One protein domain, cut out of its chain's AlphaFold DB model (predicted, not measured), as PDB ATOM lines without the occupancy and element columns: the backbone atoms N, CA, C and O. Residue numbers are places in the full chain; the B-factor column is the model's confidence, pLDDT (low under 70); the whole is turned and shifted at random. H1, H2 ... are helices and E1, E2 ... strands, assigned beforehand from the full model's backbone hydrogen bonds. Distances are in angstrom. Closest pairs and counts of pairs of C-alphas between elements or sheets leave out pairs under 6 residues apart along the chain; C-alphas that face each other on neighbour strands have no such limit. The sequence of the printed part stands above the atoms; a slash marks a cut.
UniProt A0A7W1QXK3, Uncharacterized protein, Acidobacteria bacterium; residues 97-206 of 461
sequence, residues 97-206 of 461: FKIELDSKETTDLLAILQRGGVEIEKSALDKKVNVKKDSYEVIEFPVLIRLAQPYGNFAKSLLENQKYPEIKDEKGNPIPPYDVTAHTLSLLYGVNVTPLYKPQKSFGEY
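Overview. This is residues 97 to 206 of the 461 residues of an uncharacterized protein of Acidobacteria bacterium (UniProt A0A7W1QXK3). A small, strongly twisted sheet of five short strands makes the body, with H2 packed over it, H1 grazing it and the short H3 beside both helices. Two thin arms stretch away at opposite ends: the hairpin E3 and E4, and a long loop within residues 160 to 184. The printed part has 110 residues with three named helices and seven named strands, in the order E1 H1 E2 E3 E4 E5 H2 H3 E6 E7; the large sheet runs E6 E1 E5 E2 E7, antiparallel throughout. The class is mixed, helices and strands, with 54 residues, under half, in named elements. The whole is loose, a rod spanning 69 by 25 by 23 A, with a radius of gyration of the C-alphas of 17.7 A.

Arrangement. Begin at E1, residues 97 to 99, antiparallel to E5, residues 143 to 146, with N 97 and O 145 2.9 A apart. On its other side look for edge strand E6, residues 193 to 196, where N 194 and O 98 are 2.9 A apart. Beyond E5 comes E2, residues 121 to 123, with N 144 and O 121 at 2.7 A, then edge strand E7, residues 202 to 205, with N 203 and O 122 at 2.9 A. H2, residues 152 to 159, is on this sheet at a height of 9.0 A, over E5 and slantwise to it at 35 degrees on the local plane. H1, residues 104 to 115, only grazes the sheet with residues 106 to 113. H1 and H2 are close but not clearly touching, Leu 113 and Ala 155 having the closest C-alphas, 6.6 A apart. H3, residues 185 to 189, touches H2, the C-alphas of Leu 158 and Leu 185 being closest at 5.2 A. It also touches H1, through residues 105 to 109 alone; the closest C-alphas are those of Glu 105 and Tyr 189, 5.9 A apart. E1, H1, E2 and E5, H2 H3, E6 are split strand-helix-strand units, each with right-handed crossover and another strand between its two strands. The hairpin of E3, residues 128 to 133, and E4, residues 136 to 140, has N 128 and O 140 3.1 A apart; E4 runs on into E5 at 29 degrees. In H1, H2 and H3 every O i to N i+4 pair is within hydrogen-bond range.

Along the chain. Find C-alpha 97 at (-32.790, 48.999, 46.301), where E1 starts its 6.5 A. H1 runs 16.5 A from C-alpha 104 at (-32.929, 41.550, 29.707), and H2 10.3 A; H3 is 6.0 A. E2 measures 6.6 A, E3 14.3 A, E4 12.6 A, E5 9.8 A and E6 9.5 A. E7 runs 8.9 A, to C-alpha 205 at (-43.452, 54.982, 37.885).

Size, cuts and confidence. Look from Ser 135 to Lys 171 for the two C-alphas farthest apart, 69.8 A. The printed part has no cut, and its one long link is H2 to H3, 25 residues. Mean pLDDT of the printed part is 86.0, but residues 125 to 140 are under 70.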
ATOM      1  N   PHE A  97     -33.775  49.556  47.217       97.12
ATOM      2  CA  PHE A  97     -32.790  48.999  46.301       97.12
ATOM      3  C   PHE A  97     -32.665  49.866  45.054       97.12
ATOM      4  O   PHE A  97     -33.656  50.436  44.599       97.12
ATOM      5  N   LYS A  98     -31.454  49.939  44.504       94.94
ATOM      6  CA  LYS A  98     -31.167  50.505  43.186       94.94
ATOM      7  C   LYS A  98     -30.755  49.387  42.236       94.94
ATOM      8  O   LYS A  98     -29.903  48.572  42.594       94.94
ATOM      9  N   ILE A  99     -31.353  49.370  41.048       93.06
ATOM     10  CA  ILE A  99     -31.099  48.370  40.007       93.06
ATOM     11  C   ILE A  99     -30.843  49.090  38.684       93.06
ATOM     12  O   ILE A  99     -31.595  49.984  38.295       93.06
ATOM     13  N   GLU A 100     -29.760  48.724  38.010       88.19
ATOM     14  CA  GLU A 100     -29.383  49.275  36.709       88.19
ATOM     15  C   GLU A 100     -30.167  48.574  35.594       88.19
ATOM     16  O   GLU A 100     -30.255  47.354  35.588       88.19
ATOM     17  N   LEU A 101     -30.726  49.328  34.641       83.94
ATOM     18  CA  LEU A 101     -31.421  48.774  33.471       83.94
ATOM     19  C   LEU A 101     -30.416  48.445  32.356       83.94
ATOM     20  O   LEU A 101     -30.341  49.154  31.361       83.94
ATOM     21  N   ASP A 102     -29.584  47.426  32.549       81.38
ATOM     22  CA  ASP A 102     -28.479  47.086  31.637       81.38
ATOM     23  C   ASP A 102     -28.643  45.743  30.908       81.38
ATOM     24  O   ASP A 102     -27.851  45.427  30.018       81.38
ATOM     25  N   SER A 103     -29.676  44.969  31.246       82.12
ATOM     26  CA  SER A 103     -29.882  43.630  30.701       82.12
ATOM     27  C   SER A 103     -31.357  43.237  30.574       82.12
ATOM     28  O   SER A 103     -32.269  43.851  31.147       82.12
ATOM     29  N   LYS A 104     -31.600  42.163  29.814       82.12
ATOM     30  CA  LYS A 104     -32.929  41.550  29.707       82.12
ATOM     31  C   LYS A 104     -33.327  40.909  31.039       82.12
ATOM     32  O   LYS A 104     -34.472  41.041  31.457       82.12
ATOM     33  N   GLU A 105     -32.382  40.277  31.725       86.75
ATOM     34  CA  GLU A 105     -32.576  39.610  33.011       86.75
ATOM     35  C   GLU A 105     -33.057  40.605  34.074       86.75
ATOM     36  O   GLU A 105     -33.968  40.295  34.845       86.75
ATOM     37  N   THR A 106     -32.532  41.836  34.065       89.12
ATOM     38  CA  THR A 106     -33.058  42.920  34.904       89.12
ATOM     39  C   THR A 106     -34.529  43.178  34.593       89.12
ATOM     40  O   THR A 106     -35.354  43.224  35.502       89.12
ATOM     41  N   THR A 107     -34.881  43.316  33.316       87.69
ATOM     42  CA  THR A 107     -36.265  43.575  32.892       87.69
ATOM     43  C   THR A 107     -37.214  42.456  33.353       87.69
ATOM     44  O   THR A 107     -38.275  42.738  33.917       87.69
ATOM     45  N   ASP A 108     -36.809  41.192  33.202       87.38
ATOM     46  CA  ASP A 108     -37.591  40.026  33.634       87.38
ATOM     47  C   ASP A 108     -37.779  39.997  35.160       87.38
ATOM     48  O   ASP A 108     -38.889  39.762  35.649       87.38
ATOM     49  N   LEU A 109     -36.718  40.291  35.924       91.94
ATOM     50  CA  LEU A 109     -36.778  40.401  37.382       91.94
ATOM     51  C   LEU A 109     -37.768  41.489  37.813       91.94
ATOM     52  O   LEU A 109     -38.631  41.244  38.657       91.94
ATOM     53  N   LEU A 110     -37.685  42.683  37.217       92.94
ATOM     54  CA  LEU A 110     -38.600  43.784  37.526       92.94
ATOM     55  C   LEU A 110     -40.048  43.419  37.171       92.94
ATOM     56  O   LEU A 110     -40.950  43.707  37.954       92.94
ATOM     57  N   ALA A 111     -40.280  42.714  36.060       91.19
ATOM     58  CA  ALA A 111     -41.615  42.254  35.679       91.19
ATOM     59  C   ALA A 111     -42.211  41.262  36.697       91.19
ATOM     60  O   ALA A 111     -43.411  41.313  36.980       91.19
ATOM     61  N   ILE A 112     -41.392  40.383  37.290       91.69
ATOM     62  CA  ILE A 112     -41.821  39.486  38.380       91.69
ATOM     63  C   ILE A 112     -42.214  40.289  39.618       91.69
ATOM     64  O   ILE A 112     -43.274  40.044  40.198       91.69
ATOM     65  N   LEU A 113     -41.387  41.260  40.012       94.94
ATOM     66  CA  LEU A 113     -41.664  42.107  41.170       94.94
ATOM     67  C   LEU A 113     -42.968  42.889  40.982       94.94
ATOM     68  O   LEU A 113     -43.814  42.890  41.874       94.94
ATOM     69  N   GLN A 114     -43.185  43.469  39.801       93.94
ATOM     70  CA  GLN A 114     -44.414  44.201  39.490       93.94
ATOM     71  C   GLN A 114     -45.644  43.312  39.434       93.94
ATOM     72  O   GLN A 114     -46.688  43.686  39.960       93.94
ATOM     73  N   ARG A 115     -45.531  42.103  38.867       93.50
ATOM     74  CA  ARG A 115     -46.610  41.105  38.924       93.50
ATOM     75  C   ARG A 115     -46.972  40.762  40.371       93.50
ATOM     76  O   ARG A 115     -48.139  40.523  40.663       93.50
ATOM     77  N   GLY A 116     -45.985  40.756  41.265       92.81
ATOM     78  CA  GLY A 116     -46.179  40.605  42.707       92.81
ATOM     79  C   GLY A 116     -46.701  41.856  43.427       92.81
ATOM     80  O   GLY A 116     -46.896  41.792  44.636       92.81
ATOM     81  N   GLY A 117     -46.924  42.971  42.724       94.62
ATOM     82  CA  GLY A 117     -47.449  44.223  43.277       94.62
ATOM     83  C   GLY A 117     -46.392  45.211  43.776       94.62
ATOM     84  O   GLY A 117     -46.743  46.165  44.465       94.62
ATOM     85  N   VAL A 118     -45.109  44.998  43.472       97.00
ATOM     86  CA  VAL A 118     -44.035  45.928  43.854       97.00
ATOM     87  C   VAL A 118     -44.061  47.163  42.951       97.00
ATOM     88  O   VAL A 118     -43.933  47.057  41.733       97.00
ATOM     89  N   GLU A 119     -44.164  48.333  43.568       95.75
ATOM     90  CA  GLU A 119     -44.029  49.647  42.946       95.75
ATOM     91  C   GLU A 119     -42.548  49.943  42.670       95.75
ATOM     92  O   GLU A 119     -41.681  49.769  43.541       95.75
ATOM     93  N   ILE A 120     -42.255  50.399  41.450       95.12
ATOM     94  CA  ILE A 120     -40.900  50.649  40.954       95.12
ATOM     95  C   ILE A 120     -40.846  52.060  40.377       95.12
ATOM     96  O   ILE A 120     -41.723  52.465  39.620       95.12
ATOM     97  N   GLU A 121     -39.804  52.813  40.713       93.50
ATOM     98  CA  GLU A 121     -39.671  54.224  40.343       93.50
ATOM     99  C   GLU A 121     -38.379  54.481  39.573       93.50
ATOM    100  O   GLU A 121     -37.400  53.758  39.742       93.50
ATOM    101  N   LYS A 122     -38.327  55.534  38.755       89.06
ATOM    102  CA  LYS A 122     -37.079  55.920  38.071       89.06
ATOM    103  C   LYS A 122     -36.212  56.785  38.991       89.06
ATOM    104  O   LYS A 122     -36.724  57.669  39.681       89.06
ATOM    105  N   SER A 123     -34.898  56.552  39.009       86.56
ATOM    106  CA  SER A 123     -33.933  57.371  39.761       86.56
ATOM    107  C   SER A 123     -33.805  58.767  39.154       86.56
ATOM    108  O   SER A 123     -33.561  58.897  37.960       86.56
ATOM    109  N   ALA A 124     -33.902  59.817  39.979       79.06
ATOM    110  CA  ALA A 124     -33.779  61.212  39.539       79.06
ATOM    111  C   ALA A 124     -32.332  61.709  39.383       79.06
ATOM    112  O   ALA A 124     -32.123  62.804  38.861       79.06
ATOM    113  N   LEU A 125     -31.346  60.959  39.885       66.38
ATOM    114  CA  LEU A 125     -29.967  61.442  40.064       66.38
ATOM    115  C   LEU A 125     -28.952  60.769  39.134       66.38
ATOM    116  O   LEU A 125     -27.869  61.309  38.927       66.38
ATOM    117  N   ASP A 126     -29.311  59.632  38.544       65.19
ATOM    118  CA  ASP A 126     -28.413  58.811  37.738       65.19
ATOM    119  C   ASP A 126     -28.924  58.759  36.296       65.19
ATOM    120  O   ASP A 126     -29.734  57.911  35.930       65.19
ATOM    121  N   LYS A 127     -28.494  59.706  35.464       62.09
ATOM    122  CA  LYS A 127     -28.841  59.705  34.040       62.09
ATOM    123  C   LYS A 127     -27.828  58.845  33.282       62.09
ATOM    124  O   LYS A 127     -26.665  59.237  33.193       62.09
ATOM    125  N   LYS A 128     -28.253  57.725  32.686       58.47
ATOM    126  CA  LYS A 128     -27.493  57.078  31.607       58.47
ATOM    127  C   LYS A 128     -28.096  57.500  30.268       58.47
ATOM    128  O   LYS A 128     -29.285  57.339  30.010       58.47
ATOM    129  N   VAL A 129     -27.267  58.099  29.420       53.59
ATOM    130  CA  VAL A 129     -27.605  58.360  28.017       53.59
ATOM    131  C   VAL A 129     -27.014  57.211  27.215       53.59
ATOM    132  O   VAL A 129     -25.793  57.125  27.107       53.59
ATOM    133  N   ASN A 130     -27.854  56.325  26.678       55.19
ATOM    134  CA  ASN A 130     -27.404  55.383  25.658       55.19
ATOM    135  C   ASN A 130     -27.530  56.061  24.285       55.19
ATOM    136  O   ASN A 130     -28.576  56.602  23.919       55.19
ATOM    137  N   VAL A 131     -26.421  56.090  23.543       45.97
ATOM    138  CA  VAL A 131     -26.287  56.829  22.282       45.97
ATOM    139  C   VAL A 131     -26.952  56.067  21.127       45.97
ATOM    140  O   VAL A 131     -26.648  54.902  20.900       45.97
ATOM    141  N   LYS A 132     -27.833  56.785  20.411       43.47
ATOM    142  CA  LYS A 132     -28.515  56.498  19.129       43.47
ATOM    143  C   LYS A 132     -28.867  55.034  18.824       43.47
ATOM    144  O   LYS A 132     -28.072  54.295  18.250       43.47
ATOM    145  N   LYS A 133     -30.150  54.709  18.992       49.41
ATOM    146  CA  LYS A 133     -30.841  53.714  18.161       49.41
ATOM    147  C   LYS A 133     -31.735  54.493  17.196       49.41
ATOM    148  O   LYS A 133     -32.566  55.269  17.652       49.41
ATOM    149  N   ASP A 134     -31.490  54.369  15.893       57.53
ATOM    150  CA  ASP A 134     -32.371  54.833  14.812       57.53
ATOM    151  C   ASP A 134     -33.060  56.191  15.061       57.53
ATOM    152  O   ASP A 134     -34.265  56.279  15.283       57.53
ATOM    153  N   SER A 135     -32.275  57.273  14.995       51.91
ATOM    154  CA  SER A 135     -32.697  58.691  15.026       51.91
ATOM    155  C   SER A 135     -33.168  59.315  16.355       51.91
ATOM    156  O   SER A 135     -33.344  60.532  16.379       51.91
ATOM    157  N   TYR A 136     -33.232  58.575  17.473       47.56
ATOM    158  CA  TYR A 136     -33.572  59.145  18.794       47.56
ATOM    159  C   TYR A 136     -32.600  58.712  19.912       47.56
ATOM    160  O   TYR A 136     -31.992  57.641  19.858       47.56
ATOM    161  N   GLU A 137     -32.432  59.566  20.929       49.34
ATOM    162  CA  GLU A 137     -31.724  59.233  22.175       49.34
ATOM    163  C   GLU A 137     -32.689  58.562  23.158       49.34
ATOM    164  O   GLU A 137     -33.725  59.134  23.503       49.34
ATOM    165  N   VAL A 138     -32.337  57.369  23.641       55.41
ATOM    166  CA  VAL A 138     -33.058  56.716  24.738       55.41
ATOM    167  C   VAL A 138     -32.291  57.000  26.026       55.41
ATOM    168  O   VAL A 138     -31.140  56.594  26.195       55.41
ATOM    169  N   ILE A 139     -32.925  57.748  26.927       55.72
ATOM    170  CA  ILE A 139     -32.393  58.012  28.264       55.72
ATOM    171  C   ILE A 139     -32.950  56.936  29.191       55.72
ATOM    172  O   ILE A 139     -34.153  56.907  29.460       55.72
ATOM    173  N   GLU A 140     -32.076  56.073  29.694       66.31
ATOM    174  CA  GLU A 140     -32.429  55.054  30.678       66.31
ATOM    175  C   GLU A 140     -31.942  55.503  32.056       66.31
ATOM    176  O   GLU A 140     -30.811  55.956  32.243       66.31
ATOM    177  N   PHE A 141     -32.834  55.417  33.034       72.94
ATOM    178  CA  PHE A 141     -32.536  55.719  34.427       72.94
ATOM    179  C   PHE A 141     -32.496  54.395  35.186       72.94
ATOM    180  O   PHE A 141     -33.378  53.562  34.956       72.94
ATOM    181  N   PRO A 142     -31.545  54.188  36.113       87.25
ATOM    182  CA  PRO A 142     -31.653  53.114  37.085       87.25
ATOM    183  C   PRO A 142     -32.997  53.203  37.797       87.25
ATOM    184  O   PRO A 142     -33.536  54.297  38.006       87.25
ATOM    185  N   VAL A 143     -33.524  52.058  38.201       92.06
ATOM    186  CA  VAL A 143     -34.779  52.002  38.938       92.06
ATOM    187  C   VAL A 143     -34.529  51.908  40.433       92.06
ATOM    188  O   VAL A 143     -33.505  51.399  40.895       92.06
ATOM    189  N   LEU A 144     -35.487  52.422  41.193       95.12
ATOM    190  CA  LEU A 144     -35.507  52.441  42.640       95.12
ATOM    191  C   LEU A 144     -36.716  51.652  43.132       95.12
ATOM    192  O   LEU A 144     -37.840  51.860  42.680       95.12
ATOM    193  N   ILE A 145     -36.476  50.773  44.099       96.62
ATOM    194  CA  ILE A 145     -37.515  50.014  44.793       96.62
ATOM    195  C   ILE A 145     -37.482  50.440  46.252       96.62
ATOM    196  O   ILE A 145     -36.610  50.021  47.016       96.62
ATOM    197  N   ARG A 146     -38.409  51.314  46.647       96.00
ATOM    198  CA  ARG A 146     -38.539  51.769  48.039       96.00
ATOM    199  C   ARG A 146     -39.157  50.660  48.882       96.00
ATOM    200  O   ARG A 146     -40.100  50.026  48.437       96.00
ATOM    201  N   LEU A 147     -38.687  50.441  50.110       96.69
ATOM    202  CA  LEU A 147     -39.285  49.427  50.994       96.69
ATOM    203  C   LEU A 147     -40.515  49.921  51.764       96.69
ATOM    204  O   LEU A 147     -41.276  49.102  52.265       96.69
ATOM    205  N   ALA A 148     -40.721  51.237  51.853       95.62
ATOM    206  CA  ALA A 148     -41.900  51.844  52.476       95.62
ATOM    207  C   ALA A 148     -43.113  51.819  51.523       95.62
ATOM    208  O   ALA A 148     -43.613  52.862  51.112       95.62
ATOM    209  N   GLN A 149     -43.539  50.616  51.143       95.12
ATOM    210  CA  GLN A 149     -44.675  50.336  50.259       95.12
ATOM    211  C   GLN A 149     -45.306  48.981  50.649       95.12
ATOM    212  O   GLN A 149     -44.624  48.175  51.293       95.12
ATOM    213  N   PRO A 150     -46.565  48.680  50.274       94.19
ATOM    214  CA  PRO A 150     -47.261  47.465  50.717       94.19
ATOM    215  C   PRO A 150     -46.500  46.156  50.448       94.19
ATOM    216  O   PRO A 150     -46.434  45.291  51.321       94.19
ATOM    217  N   TYR A 151     -45.859  46.039  49.281       95.25
ATOM    218  CA  TYR A 151     -45.100  44.851  48.872       95.25
ATOM    219  C   TYR A 151     -43.580  44.990  49.065       95.25
ATOM    220  O   TYR A 151     -42.799  44.186  48.555       95.25
ATOM    221  N   GLY A 152     -43.129  45.960  49.870       95.69
ATOM    222  CA  GLY A 152     -41.706  46.191  50.130       95.69
ATOM    223  C   GLY A 152     -41.020  44.986  50.779       95.69
ATOM    224  O   GLY A 152     -39.918  44.612  50.387       95.69
ATOM    225  N   ASN A 153     -41.683  44.300  51.716       94.44
ATOM    226  CA  ASN A 153     -41.129  43.089  52.337       94.44
ATOM    227  C   ASN A 153     -41.014  41.910  51.355       94.44
ATOM    228  O   ASN A 153     -40.087  41.107  51.479       94.44
ATOM    229  N   PHE A 154     -41.913  41.816  50.370       95.31
ATOM    230  CA  PHE A 154     -41.807  40.826  49.297       95.31
ATOM    231  C   PHE A 154     -40.591  41.125  48.410       95.31
ATOM    232  O   PHE A 154     -39.739  40.256  48.238       95.31
ATOM    233  N   ALA A 155     -40.430  42.381  47.972       96.75
ATOM    234  CA  ALA A 155     -39.240  42.817  47.238       96.75
ATOM    235  C   ALA A 155     -37.947  42.566  48.030       96.75
ATOM    236  O   ALA A 155     -36.995  42.001  47.499       96.75
ATOM    237  N   LYS A 156     -37.924  42.912  49.326       95.75
ATOM    238  CA  LYS A 156     -36.788  42.642  50.221       95.75
ATOM    239  C   LYS A 156     -36.434  41.162  50.263       95.75
ATOM    240  O   LYS A 156     -35.262  40.834  50.144       95.75
ATOM    241  N   SER A 157     -37.425  40.284  50.392       94.25
ATOM    242  CA  SER A 157     -37.196  38.837  50.482       94.25
ATOM    243  C   SER A 157     -36.541  38.265  49.219       94.25
ATOM    244  O   SER A 157     -35.706  37.368  49.322       94.25
ATOM    245  N   LEU A 158     -36.891  38.800  48.044       95.44
ATOM    246  CA  LEU A 158     -36.360  38.356  46.753       95.44
ATOM    247  C   LEU A 158     -35.031  39.018  46.367       95.44
ATOM    248  O   LEU A 158     -34.253  38.420  45.630       95.44
ATOM    249  N   LEU A 159     -34.768  40.246  46.818       97.25
ATOM    250  CA  LEU A 159     -33.612  41.034  46.373       97.25
ATOM    251  C   LEU A 159     -32.446  41.042  47.361       97.25
ATOM    252  O   LEU A 159     -31.303  41.219  46.944       97.25
ATOM    253  N   GLU A 160     -32.718  40.885  48.656       95.50
ATOM    254  CA  GLU A 160     -31.683  40.881  49.684       95.50
ATOM    255  C   GLU A 160     -30.953  39.534  49.714       95.50
ATOM    256  O   GLU A 160     -31.565  38.461  49.659       95.50
ATOM    257  N   ASN A 161     -29.627  39.582  49.848       95.50
ATOM    258  CA  ASN A 161     -28.841  38.390  50.144       95.50
ATOM    259  C   ASN A 161     -29.217  37.889  51.540       95.50
ATOM    260  O   ASN A 161     -29.075  38.603  52.536       95.50
ATOM    261  N   GLN A 162     -29.697  36.656  51.609       94.31
ATOM    262  CA  GLN A 162     -30.220  36.068  52.829       94.31
ATOM    263  C   GLN A 162     -29.056  35.591  53.696       94.31
ATOM    264  O   GLN A 162     -28.082  35.021  53.208       94.31
ATOM    265  N   LYS A 163     -29.152  35.840  54.999       93.62
ATOM    266  CA  LYS A 163     -28.235  35.300  56.003       93.62
ATOM    267  C   LYS A 163     -29.073  34.533  57.001       93.62
ATOM    268  O   LYS A 163     -29.788  35.145  57.796       93.62
ATOM    269  N   TYR A 164     -29.037  33.210  56.908       92.19
ATOM    270  CA  TYR A 164     -29.777  32.380  57.846       92.19
ATOM    271  C   TYR A 164     -29.171  32.526  59.253       92.19
ATOM    272  O   TYR A 164     -27.943  32.568  59.376       92.19
ATOM    273  N   PRO A 165     -29.990  32.635  60.313       90.19
ATOM    274  CA  PRO A 165     -29.485  32.802  61.669       90.19
ATOM    275  C   PRO A 165     -28.652  31.599  62.128       90.19
ATOM    276  O   PRO A 165     -29.005  30.447  61.888       90.19
ATOM    277  N   GLU A 166     -27.569  31.863  62.860       86.94
ATOM    278  CA  GLU A 166     -26.809  30.818  63.548       86.94
ATOM    279  C   GLU A 166     -27.540  30.398  64.827       86.94
ATOM    280  O   GLU A 166     -27.355  30.979  65.897       86.94
ATOM    281  N   ILE A 167     -28.396  29.386  64.708       88.62
ATOM    282  CA  ILE A 167     -29.101  28.785  65.842       88.62
ATOM    283  C   ILE A 167     -28.241  27.648  66.398       88.62
ATOM    284  O   ILE A 167     -27.676  26.869  65.631       88.62
ATOM    285  N   LYS A 168     -28.130  27.547  67.726       88.25
ATOM    286  CA  LYS A 168     -27.364  26.495  68.408       88.25
ATOM    287  C   LYS A 168     -28.225  25.753  69.425       88.25
ATOM    288  O   LYS A 168     -29.118  26.350  70.022       88.25
ATOM    289  N   ASP A 169     -27.952  24.463  69.602       85.00
ATOM    290  CA  ASP A 169     -28.549  23.641  70.654       85.00
ATOM    291  C   ASP A 169     -27.931  23.953  72.032       85.00
ATOM    292  O   ASP A 169     -26.981  24.732  72.154       85.00
ATOM    293  N   GLU A 170     -28.449  23.320  73.088       86.75
ATOM    294  CA  GLU A 170     -27.948  23.478  74.465       86.75
ATOM    295  C   GLU A 170     -26.468  23.081  74.631       86.75
ATOM    296  O   GLU A 170     -25.814  23.492  75.587       86.75
ATOM    297  N   LYS A 171     -25.923  22.290  73.700       88.12
ATOM    298  CA  LYS A 171     -24.526  21.836  73.682       88.12
ATOM    299  C   LYS A 171     -23.635  22.727  72.807       88.12
ATOM    300  O   LYS A 171     -22.442  22.456  72.692       88.12
ATOM    301  N   GLY A 172     -24.187  23.781  72.202       86.12
ATOM    302  CA  GLY A 172     -23.475  24.709  71.325       86.12
ATOM    303  C   GLY A 172     -23.306  24.229  69.880       86.12
ATOM    304  O   GLY A 172     -22.630  24.912  69.108       86.12
ATOM    305  N   ASN A 173     -23.911  23.101  69.490       85.06
ATOM    306  CA  ASN A 173     -23.870  22.621  68.108       85.06
ATOM    307  C   ASN A 173     -24.839  23.429  67.240       85.06
ATOM    308  O   ASN A 173     -25.928  23.760  67.712       85.06
ATOM    309  N   PRO A 174     -24.499  23.716  65.972       86.06
ATOM    310  CA  PRO A 174     -25.426  24.375  65.065       86.06
ATOM    311  C   PRO A 174     -26.673  23.510  64.836       86.06
ATOM    312  O   PRO A 174     -26.566  22.312  64.570       86.06
ATOM    313  N   ILE A 175     -27.850  24.130  64.913       86.38
ATOM    314  CA  ILE A 175     -29.118  23.510  64.522       86.38
ATOM    315  C   ILE A 175     -29.296  23.751  63.020       86.38
ATOM    316  O   ILE A 175     -29.386  24.912  62.606       86.38
ATOM    317  N   PRO A 176     -29.308  22.690  62.194       85.69
ATOM    318  CA  PRO A 176     -29.458  22.843  60.759       85.69
ATOM    319  C   PRO A 176     -30.849  23.397  60.405       85.69
ATOM    320  O   PRO A 176     -31.826  23.094  61.095       85.69
ATOM    321  N   PRO A 177     -30.961  24.184  59.324       88.50
ATOM    322  CA  PRO A 177     -32.251  24.582  58.773       88.50
ATOM    323  C   PRO A 177     -33.096  23.360  58.387       88.50
ATOM    324  O   PRO A 177     -32.556  22.374  57.889       88.50
ATOM    325  N   TYR A 178     -34.416  23.457  58.572       80.81
ATOM    326  CA  TYR A 178     -35.373  22.427  58.140       80.81
ATOM    327  C   TYR A 178     -35.531  22.367  56.607       80.81
ATOM    328  O   TYR A 178     -35.727  21.294  56.048       80.81
ATOM    329  N   ASP A 179     -35.428  23.514  55.928       87.56
ATOM    330  CA  ASP A 179     -35.639  23.654  54.478       87.56
ATOM    331  C   ASP A 179     -34.536  24.532  53.851       87.56
ATOM    332  O   ASP A 179     -33.635  25.024  54.542       87.56
ATOM    333  N   VAL A 180     -34.609  24.735  52.535       91.94
ATOM    334  CA  VAL A 180     -33.744  25.631  51.760       91.94
ATOM    335  C   VAL A 180     -33.652  27.017  52.413       91.94
ATOM    336  O   VAL A 180     -34.607  27.541  52.986       91.94
ATOM    337  N   THR A 181     -32.482  27.644  52.316       94.00
ATOM    338  CA  THR A 181     -32.177  28.886  53.051       94.00
ATOM    339  C   THR A 181     -31.947  30.107  52.178       94.00
ATOM    340  O   THR A 181     -31.750  31.196  52.715       94.00
ATOM    341  N   ALA A 182     -31.957  29.936  50.856       93.50
ATOM    342  CA  ALA A 182     -31.739  31.008  49.898       93.50
ATOM    343  C   ALA A 182     -32.883  31.100  48.879       93.50
ATOM    344  O   ALA A 182     -33.276  30.109  48.282       93.50
ATOM    345  N   HIS A 183     -33.360  32.310  48.603       90.62
ATOM    346  CA  HIS A 183     -34.274  32.618  47.492       90.62
ATOM    347  C   HIS A 183     -33.964  33.982  46.862       90.62
ATOM    348  O   HIS A 183     -34.856  34.672  46.370       90.62
ATOM    349  N   THR A 184     -32.697  34.404  46.911       96.12
ATOM    350  CA  THR A 184     -32.261  35.703  46.389       96.12
ATOM    351  C   THR A 184     -32.296  35.695  44.859       96.12
ATOM    352  O   THR A 184     -31.340  35.298  44.193       96.12
ATOM    353  N   LEU A 185     -33.426  36.124  44.303       95.12
ATOM    354  CA  LEU A 185     -33.739  36.091  42.881       95.12
ATOM    355  C   LEU A 185     -32.797  36.974  42.059       95.12
ATOM    356  O   LEU A 185     -32.459  36.610  40.940       95.12
ATOM    357  N   SER A 186     -32.313  38.082  42.625       95.50
ATOM    358  CA  SER A 186     -31.295  38.927  41.989       95.50
ATOM    359  C   SER A 186     -30.020  38.149  41.653       95.50
ATOM    360  O   SER A 186     -29.540  38.225  40.526       95.50
ATOM    361  N   LEU A 187     -29.524  37.321  42.579       96.81
ATOM    362  CA  LEU A 187     -28.370  36.450  42.336       96.81
ATOM    363  C   LEU A 187     -28.684  35.357  41.310       96.81
ATOM    364  O   LEU A 187     -27.869  35.105  40.426       96.81
ATOM    365  N   LEU A 188     -29.867  34.737  41.396       95.81
ATOM    366  CA  LEU A 188     -30.298  33.714  40.436       95.81
ATOM    367  C   LEU A 188     -30.428  34.278  39.014       95.81
ATOM    368  O   LEU A 188     -30.157  33.564  38.056       95.81
ATOM    369  N   TYR A 189     -30.797  35.552  38.876       93.88
ATOM    370  CA  TYR A 189     -30.938  36.239  37.590       93.88
ATOM    371  C   TYR A 189     -29.638  36.902  37.117       93.88
ATOM    372  O   TYR A 189     -29.571  37.370  35.987       93.88
ATOM    373  N   GLY A 190     -28.600  36.950  37.959       93.38
ATOM    374  CA  GLY A 190     -27.342  37.627  37.636       93.38
ATOM    375  C   GLY A 190     -27.476  39.152  37.612       93.38
ATOM    376  O   GLY A 190     -26.706  39.830  36.939       93.38
ATOM    377  N   VAL A 191     -28.461  39.694  38.333       93.44
ATOM    378  CA  VAL A 191     -28.764  41.125  38.392       93.44
ATOM    379  C   VAL A 191     -28.101  41.736  39.617       93.44
ATOM    380  O   VAL A 191     -28.354  41.335  40.757       93.44
ATOM    381  N   ASN A 192     -27.285  42.761  39.391       91.06
ATOM    382  CA  ASN A 192     -26.658  43.510  40.469       91.06
ATOM    383  C   ASN A 192     -27.671  44.446  41.129       91.06
ATOM    384  O   ASN A 192     -28.235  45.338  40.495       91.06
ATOM    385  N   VAL A 193     -27.864  44.269  42.434       94.38
ATOM    386  CA  VAL A 193     -28.790  45.072  43.232       94.38
ATOM    387  C   VAL A 193     -28.018  45.789  44.324       94.38
ATOM    388  O   VAL A 193     -27.361  45.165  45.153       94.38
ATOM    389  N   THR A 194     -28.115  47.117  44.344       95.00
ATOM    390  CA  THR A 194     -27.433  47.940  45.347       95.00
ATOM    391  C   THR A 194     -28.396  48.283  46.485       95.00
ATOM    392  O   THR A 194     -29.401  48.957  46.236       95.00
ATOM    393  N   PRO A 195     -28.125  47.868  47.737       96.00
ATOM    394  CA  PRO A 195     -28.924  48.289  48.879       96.00
ATOM    395  C   PRO A 195     -28.712  49.779  49.162       96.00
ATOM    396  O   PRO A 195     -27.593  50.290  49.157       96.00
ATOM    397  N   LEU A 196     -29.802  50.480  49.449       95.06
ATOM    398  CA  LEU A 196     -29.802  51.896  49.784       95.06
ATOM    399  C   LEU A 196     -30.264  52.070  51.228       95.06
ATOM    400  O   LEU A 196     -31.361  51.652  51.577       95.06
ATOM    401  N   TYR A 197     -29.457  52.735  52.053       95.62
ATOM    402  CA  TYR A 197     -29.777  53.044  53.460       95.62
ATOM    403  C   TYR A 197     -30.164  54.511  53.678       95.62
ATOM    404  O   TYR A 197     -30.513  54.927  54.781       95.62
ATOM    405  N   LYS A 198     -30.083  55.322  52.620       92.44
ATOM    406  CA  LYS A 198     -30.443  56.740  52.631       92.44
ATOM    407  C   LYS A 198     -31.505  57.006  51.568       92.44
ATOM    408  O   LYS A 198     -31.367  56.463  50.467       92.44
ATOM    409  N   PRO A 199     -32.502  57.861  51.858       91.31
ATOM    410  CA  PRO A 199     -33.497  58.257  50.874       91.31
ATOM    411  C   PRO A 199     -32.869  58.777  49.582       91.31
ATOM    412  O   PRO A 199     -31.955  59.601  49.628       91.31
ATOM    413  N   GLN A 200     -33.375  58.304  48.445       89.88
ATOM    414  CA  GLN A 200     -33.002  58.783  47.115       89.88
ATOM    415  C   GLN A 200     -34.165  59.543  46.485       89.88
ATOM    416  O   GLN A 200     -35.330  59.264  46.774       89.88
ATOM    417  N   LYS A 201     -33.847  60.505  45.616       88.88
ATOM    418  CA  LYS A 201     -34.860  61.182  44.803       88.88
ATOM    419  C   LYS A 201     -35.252  60.279  43.635       88.88
ATOM    420  O   LYS A 201     -34.383  59.779  42.922       88.88
ATOM    421  N   SER A 202     -36.548  60.128  43.424       88.06
ATOM    422  CA  SER A 202     -37.138  59.385  42.315       88.06
ATOM    423  C   SER A 202     -38.154  60.251  41.573       88.06
ATOM    424  O   SER A 202     -38.594  61.285  42.084       88.06
ATOM    425  N   PHE A 203     -38.507  59.857  40.352       86.75
ATOM    426  CA  PHE A 203     -39.587  60.478  39.593       86.75
ATOM    427  C   PHE A 203     -40.308  59.440  38.737       86.75
ATOM    428  O   PHE A 203     -39.671  58.637  38.061       86.75
ATOM    429  N   GLY A 204     -41.638  59.509  38.720       85.06
ATOM    430  CA  GLY A 204     -42.478  58.652  37.886       85.06
ATOM    431  C   GLY A 204     -42.393  57.157  38.214       85.06
ATOM    432  O   GLY A 204     -41.417  56.647  38.765       85.06
ATOM    433  N   GLU A 205     -43.440  56.439  37.832       87.62
ATOM    434  CA  GLU A 205     -43.452  54.982  37.885       87.62
ATOM    435  C   GLU A 205     -42.661  54.405  36.698       87.62
ATOM    436  O   GLU A 205     -42.657  54.949  35.584       87.62
ATOM    437  N   TYR A 206     -41.956  53.305  36.937       83.62
ATOM    438  CA  TYR A 206     -41.371  52.474  35.896       83.62
ATOM    439  C   TYR A 206     -42.250  51.244  35.708       83.62
ATOM    440  O   TYR A 206     -42.447  50.502  36.659       83.62
TER     441      TYR A 206